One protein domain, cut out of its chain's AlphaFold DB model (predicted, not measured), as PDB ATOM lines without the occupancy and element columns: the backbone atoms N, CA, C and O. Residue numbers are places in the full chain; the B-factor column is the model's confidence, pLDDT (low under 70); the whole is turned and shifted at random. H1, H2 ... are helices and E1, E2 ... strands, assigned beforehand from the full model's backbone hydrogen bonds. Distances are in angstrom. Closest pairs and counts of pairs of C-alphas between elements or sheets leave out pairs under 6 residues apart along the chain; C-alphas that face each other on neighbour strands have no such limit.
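AT A GLANCE: This is residues 60 to 101 of the 114 residues of an uncharacterized protein of Deltaproteobacteria bacterium (UniProt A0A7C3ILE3). Look for a small two-strand hairpin, E1 and E2, and the short helix H2 before it: together they fold back along one side of the long helix H1, which makes the longest axis. H2 is beside residues 74 to 78 of H1, and the strand hairpin, mainly through E1, is near its residues 63 to 71. The printed part has 42 residues, with two named helices and two named strands in the order H1, H2, E1, E2; the sheet, E1 - E2, is antiparallel and the class is mostly helix. The whole is flat, spanning 31 by 19 by 8 A, and only just compact, close to loose, with a radius of gyration of the C-alphas of 10.5 A.

HOW THE PARTS SIT: Start at E1, residues 92 to 94, and E2, residues 98 to 100, a hairpin of antiparallel strands at 169 degrees. Across it, N 93 and O 99 are 2.8 A apart and N 99 and O 93 3.0 A, both within hydrogen-bond range. Next find H1, residues 60 to 80: its closest C-alphas to E1 are those of Ser 67 and Cys 94, 5.8 A apart. H1 and E2 are only just apart, at 8.1 A. H2, residues 82 to 91, touches H1 at residues 74 to 78 of H1 alone; the closest C-alphas, of Ser 78 and Ala 85, are 5.1 A apart. H1 and H2 form a helical hairpin, running opposite ways at a shallow tilt of 27 degrees. The closest C-alphas of H2 and E2 are those of Thr 91 and Tyr 100, 5.6 A apart. In H2 every O i to N i+4 pair is within hydrogen-bond range; in H1, 15 of 17 are.

IN THESE COORDINATES: Find C-alpha 60 at (-69.766, 153.495, -5.753); from there H1 runs 30.9 A to C-alpha 80 at (-47.495, 158.892, 14.988). H2 covers 14.4 A, E1 6.5 A, and E2 7.2 A, ending at C-alpha 100, (-59.936, 144.050, 8.419).

THE WHOLE: The C-alphas farthest apart are those of Glu 60 and Val 80, 30.9 A. The printed part has no cut, and its three links, H1 to H2, H2 to E1 and E1 to E2, are tight. The model's mean pLDDT over the printed part is 91.4, and no printed residue is under 70.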
ATOM      1  N   GLU A  60     -71.101 153.167  -5.249       78.00
ATOM      2  CA  GLU A  60     -69.766 153.495  -5.753       78.00
ATOM      3  C   GLU A  60     -69.203 154.775  -5.126       78.00
ATOM      4  O   GLU A  60     -68.038 154.792  -4.727       78.00
ATOM      5  N   ARG A  61     -70.017 155.826  -4.943       82.75
ATOM      6  CA  ARG A  61     -69.586 157.030  -4.209       82.75
ATOM      7  C   ARG A  61     -69.229 156.721  -2.758       82.75
ATOM      8  O   ARG A  61     -68.208 157.212  -2.286       82.75
ATOM      9  N   CYS A  62     -70.026 155.901  -2.072       85.75
ATOM     10  CA  CYS A  62     -69.751 155.461  -0.705       85.75
ATOM     11  C   CYS A  62     -68.423 154.702  -0.637       85.75
ATOM     12  O   CYS A  62     -67.535 155.081   0.125       85.75
ATOM     13  N   ARG A  63     -68.224 153.715  -1.519       86.50
ATOM     14  CA  ARG A  63     -66.972 152.953  -1.624       86.50
ATOM     15  C   ARG A  63     -65.771 153.872  -1.824       86.50
ATOM     16  O   ARG A  63     -64.755 153.734  -1.137       86.50
ATOM     17  N   HIS A  64     -65.890 154.836  -2.736       89.19
ATOM     18  CA  HIS A  64     -64.838 155.809  -3.010       89.19
ATOM     19  C   HIS A  64     -64.550 156.709  -1.801       89.19
ATOM     20  O   HIS A  64     -63.385 156.928  -1.460       89.19
ATOM     21  N   ALA A  65     -65.595 157.205  -1.133       91.88
ATOM     22  CA  ALA A  65     -65.486 158.042   0.056       91.88
ATOM     23  C   ALA A  65     -64.825 157.293   1.222       91.88
ATOM     24  O   ALA A  65     -63.865 157.806   1.796       91.88
ATOM     25  N   VAL A  66     -65.261 156.061   1.510       92.25
ATOM     26  CA  VAL A  66     -64.695 155.191   2.554       92.25
ATOM     27  C   VAL A  66     -63.227 154.889   2.265       92.25
ATOM     28  O   VAL A  66     -62.365 155.126   3.108       92.25
ATOM     29  N   SER A  67     -62.913 154.480   1.032       92.69
ATOM     30  CA  SER A  67     -61.534 154.204   0.611       92.69
ATOM     31  C   SER A  67     -60.637 155.433   0.780       92.69
ATOM     32  O   SER A  67     -59.492 155.335   1.223       92.69
ATOM     33  N   LYS A  68     -61.147 156.623   0.443       94.50
ATOM     34  CA  LYS A  68     -60.418 157.886   0.602       94.50
ATOM     35  C   LYS A  68     -60.236 158.261   2.075       94.50
ATOM     36  O   LYS A  68     -59.153 158.717   2.437       94.50
ATOM     37  N   ALA A  69     -61.257 158.076   2.908       95.88
ATOM     38  CA  ALA A  69     -61.195 158.349   4.341       95.88
ATOM     39  C   ALA A  69     -60.175 157.444   5.045       95.88
ATOM     40  O   ALA A  69     -59.312 157.954   5.755       95.88
ATOM     41  N   ILE A  70     -60.195 156.139   4.760       95.31
ATOM     42  CA  ILE A  70     -59.252 155.169   5.332       95.31
ATOM     43  C   ILE A  70     -57.818 155.497   4.919       95.31
ATOM     44  O   ILE A  70     -56.947 155.605   5.776       95.31
ATOM     45  N   ARG A  71     -57.558 155.767   3.631       94.38
ATOM     46  CA  ARG A  71     -56.210 156.173   3.187       94.38
ATOM     47  C   ARG A  71     -55.714 157.431   3.901       94.38
ATOM     48  O   ARG A  71     -54.552 157.483   4.288       94.38
ATOM     49  N   ARG A  72     -56.583 158.431   4.095       96.56
ATOM     50  CA  ARG A  72     -56.242 159.659   4.836       96.56
ATOM     51  C   ARG A  72     -55.949 159.378   6.308       96.56
ATOM     52  O   ARG A  72     -55.000 159.940   6.843       96.56
ATOM     53  N   ALA A  73     -56.744 158.526   6.954       96.25
ATOM     54  CA  ALA A  73     -56.511 158.120   8.335       96.25
ATOM     55  C   ALA A  73     -55.158 157.403   8.474       96.25
ATOM     56  O   ALA A  73     -54.360 157.786   9.322       96.25
ATOM     57  N   LEU A  74     -54.848 156.463   7.575       96.06
ATOM     58  CA  LEU A  74     -53.569 155.744   7.566       96.06
ATOM     59  C   LEU A  74     -52.364 156.655   7.294       96.06
ATOM     60  O   LEU A  74     -51.309 156.451   7.884       96.06
ATOM     61  N   GLN A  75     -52.507 157.680   6.447       96.25
ATOM     62  CA  GLN A  75     -51.456 158.687   6.230       96.25
ATOM     63  C   GLN A  75     -51.171 159.523   7.483       96.25
ATOM     64  O   GLN A  75     -50.018 159.818   7.780       96.25
ATOM     65  N   LYS A  76     -52.209 159.905   8.233       96.62
ATOM     66  CA  LYS A  76     -52.020 160.601   9.513       96.62
ATOM     67  C   LYS A  76     -51.396 159.667  10.547       96.62
ATOM     68  O   LYS A  76     -50.442 160.047  11.219       96.62
ATOM     69  N   LEU A  77     -51.894 158.433  10.617       95.25
ATOM     70  CA  LEU A  77     -51.395 157.413  11.530       95.25
ATOM     71  C   LEU A  77     -49.924 157.081  11.264       95.25
ATOM     72  O   LEU A  77     -49.184 156.874  12.214       95.25
ATOM     73  N   SER A  78     -49.460 157.103  10.008       95.88
ATOM     74  CA  SER A  78     -48.056 156.804   9.699       95.88
ATOM     75  C   SER A  78     -47.050 157.785  10.304       95.88
ATOM     76  O   SER A  78     -45.880 157.440  10.403       95.88
ATOM     77  N   VAL A  79     -47.489 158.980  10.713       96.50
ATOM     78  CA  VAL A  79     -46.628 159.965  11.388       96.50
ATOM     79  C   VAL A  79     -46.439 159.623  12.867       96.50
ATOM     80  O   VAL A  79     -45.347 159.792  13.394       96.50
ATOM     81  N   VAL A  80     -47.490 159.137  13.533       94.94
ATOM     82  CA  VAL A  80     -47.495 158.892  14.988       94.94
ATOM     83  C   VAL A  80     -47.231 157.430  15.356       94.94
ATOM     84  O   VAL A  80     -46.634 157.153  16.385       94.94
ATOM     85  N   ALA A  81     -47.657 156.492  14.509       92.88
ATOM     86  CA  ALA A  81     -47.584 155.052  14.735       92.88
ATOM     87  C   ALA A  81     -47.303 154.316  13.405       92.88
ATOM     88  O   ALA A  81     -48.195 153.681  12.828       92.88
ATOM     89  N   PRO A  82     -46.067 154.396  12.878       93.44
ATOM     90  CA  PRO A  82     -45.719 153.860  11.560       93.44
ATOM     91  C   PRO A  82     -45.907 152.341  11.443       93.44
ATOM     92  O   PRO A  82     -46.342 151.864  10.396       93.44
ATOM     93  N   GLN A  83     -45.642 151.579  12.510       91.50
ATOM     94  CA  GLN A  83     -45.826 150.120  12.520       91.50
ATOM     95  C   GLN A  83     -47.308 149.734  12.412       91.50
ATOM     96  O   GLN A  83     -47.680 148.953  11.536       91.50
ATOM     97  N   ALA A  84     -48.173 150.360  13.220       92.00
ATOM     98  CA  ALA A  84     -49.620 150.162  13.149       92.00
ATOM     99  C   ALA A  84     -50.183 150.594  11.785       92.00
ATOM    100  O   ALA A  84     -50.989 149.884  11.184       92.00
ATOM    101  N   ALA A  85     -49.720 151.729  11.251       94.44
ATOM    102  CA  ALA A  85     -50.120 152.190   9.927       94.44
ATOM    103  C   ALA A  85     -49.715 151.209   8.819       94.44
ATOM    104  O   ALA A  85     -50.507 150.990   7.906       94.44
ATOM    105  N   SER A  86     -48.518 150.615   8.893       93.38
ATOM    106  CA  SER A  86     -48.053 149.595   7.945       93.38
ATOM    107  C   SER A  86     -48.952 148.357   7.974       93.38
ATOM    108  O   SER A  86     -49.482 147.960   6.935       93.38
ATOM    109  N   HIS A  87     -49.215 147.820   9.170       93.50
ATOM    110  CA  HIS A  87     -50.083 146.655   9.364       93.50
ATOM    111  C   HIS A  87     -51.499 146.882   8.832       93.50
ATOM    112  O   HIS A  87     -52.024 146.091   8.052       93.50
ATOM    113  N   LEU A  88     -52.134 147.996   9.197       94.12
ATOM    114  CA  LEU A  88     -53.495 148.290   8.741       94.12
ATOM    115  C   LEU A  88     -53.567 148.497   7.223       94.12
ATOM    116  O   LEU A  88     -54.593 148.227   6.604       94.12
ATOM    117  N   ARG A  89     -52.483 148.953   6.592       94.69
ATOM    118  CA  ARG A  89     -52.432 149.162   5.141       94.69
ATOM    119  C   ARG A  89     -52.413 147.855   4.354       94.69
ATOM    120  O   ARG A  89     -52.899 147.849   3.226       94.69
ATOM    121  N   THR A  90     -51.858 146.786   4.922       93.69
ATOM    122  CA  THR A  90     -51.800 145.459   4.291       93.69
ATOM    123  C   THR A  90     -53.014 144.595   4.615       93.69
ATOM    124  O   THR A  90     -53.335 143.704   3.839       93.69
ATOM    125  N   THR A  91     -53.706 144.879   5.721       94.38
ATOM    126  CA  THR A  91     -54.796 144.039   6.245       94.38
ATOM    127  C   THR A  91     -56.190 144.640   6.068       94.38
ATOM    128  O   THR A  91     -57.179 143.911   6.105       94.38
ATOM    129  N   ILE A  92     -56.321 145.956   5.852       94.38
ATOM    130  CA  ILE A  92     -57.615 146.568   5.525       94.38
ATOM    131  C   ILE A  92     -57.869 146.488   4.018       94.38
ATOM    132  O   ILE A  92     -57.206 147.145   3.211       94.38
ATOM    133  N   HIS A  93     -58.929 145.781   3.641       92.25
ATOM    134  CA  HIS A  93     -59.400 145.684   2.266       92.25
ATOM    135  C   HIS A  93     -60.647 146.543   2.067       92.25
ATOM    136  O   HIS A  93     -61.705 146.277   2.631       92.25
ATOM    137  N   CYS A  94     -60.527 147.571   1.227       87.31
ATOM    138  CA  CYS A  94     -61.639 148.431   0.817       87.31
ATOM    139  C   CYS A  94     -62.140 148.004  -0.573       87.31
ATOM    140  O   CYS A  94     -61.783 148.608  -1.588       87.31
ATOM    141  N   GLY A  95     -62.911 146.914  -0.622       78.44
ATOM    142  CA  GLY A  95     -63.554 146.396  -1.833       78.44
ATOM    143  C   GLY A  95     -65.009 146.852  -1.940       78.44
ATOM    144  O   GLY A  95     -65.332 147.996  -1.634       78.44
ATOM    145  N   TYR A  96     -65.905 145.953  -2.360       72.56
ATOM    146  CA  TYR A  96     -67.354 146.173  -2.215       72.56
ATOM    147  C   TYR A  96     -67.759 146.301  -0.737       72.56
ATOM    148  O   TYR A  96     -68.627 147.096  -0.389       72.56
ATOM    149  N   VAL A  97     -67.069 145.555   0.125       78.50
ATOM    150  CA  VAL A  97     -67.126 145.662   1.582       78.50
ATOM    151  C   VAL A  97     -65.775 146.142   2.110       78.50
ATOM    152  O   VAL A  97     -64.737 145.890   1.492       78.50
ATOM    153  N   CYS A  98     -65.797 146.850   3.238       87.12
ATOM    154  CA  CYS A  98     -64.600 147.218   3.983       87.12
ATOM    155  C   CYS A  98     -64.388 146.194   5.098       87.12
ATOM    156  O   CYS A  98     -65.266 146.040   5.944       87.12
ATOM    157  N   ALA A  99     -63.246 145.511   5.100       92.25
ATOM    158  CA  ALA A  99     -62.931 144.484   6.087       92.25
ATOM    159  C   ALA A  99     -61.484 144.604   6.572       92.25
ATOM    160  O   ALA A  99     -60.603 144.997   5.808       92.25
ATOM    161  N   TYR A 100     -61.258 144.243   7.832       93.38
ATOM    162  CA  TYR A 100     -59.936 144.050   8.419       93.38
ATOM    163  C   TYR A 100     -59.650 142.546   8.455       93.38
ATOM    164  O   TYR A 100     -60.349 141.803   9.138       93.38
ATOM    165  N   LEU A 101     -58.669 142.110   7.665       92.38
ATOM    166  CA  LEU A 101     -58.298 140.711   7.455       92.38
ATOM    167  C   LEU A 101     -56.812 140.522   7.807       92.38
ATOM    168  O   LEU A 101     -55.971 140.467   6.908       92.38
TER     169      LEU A 101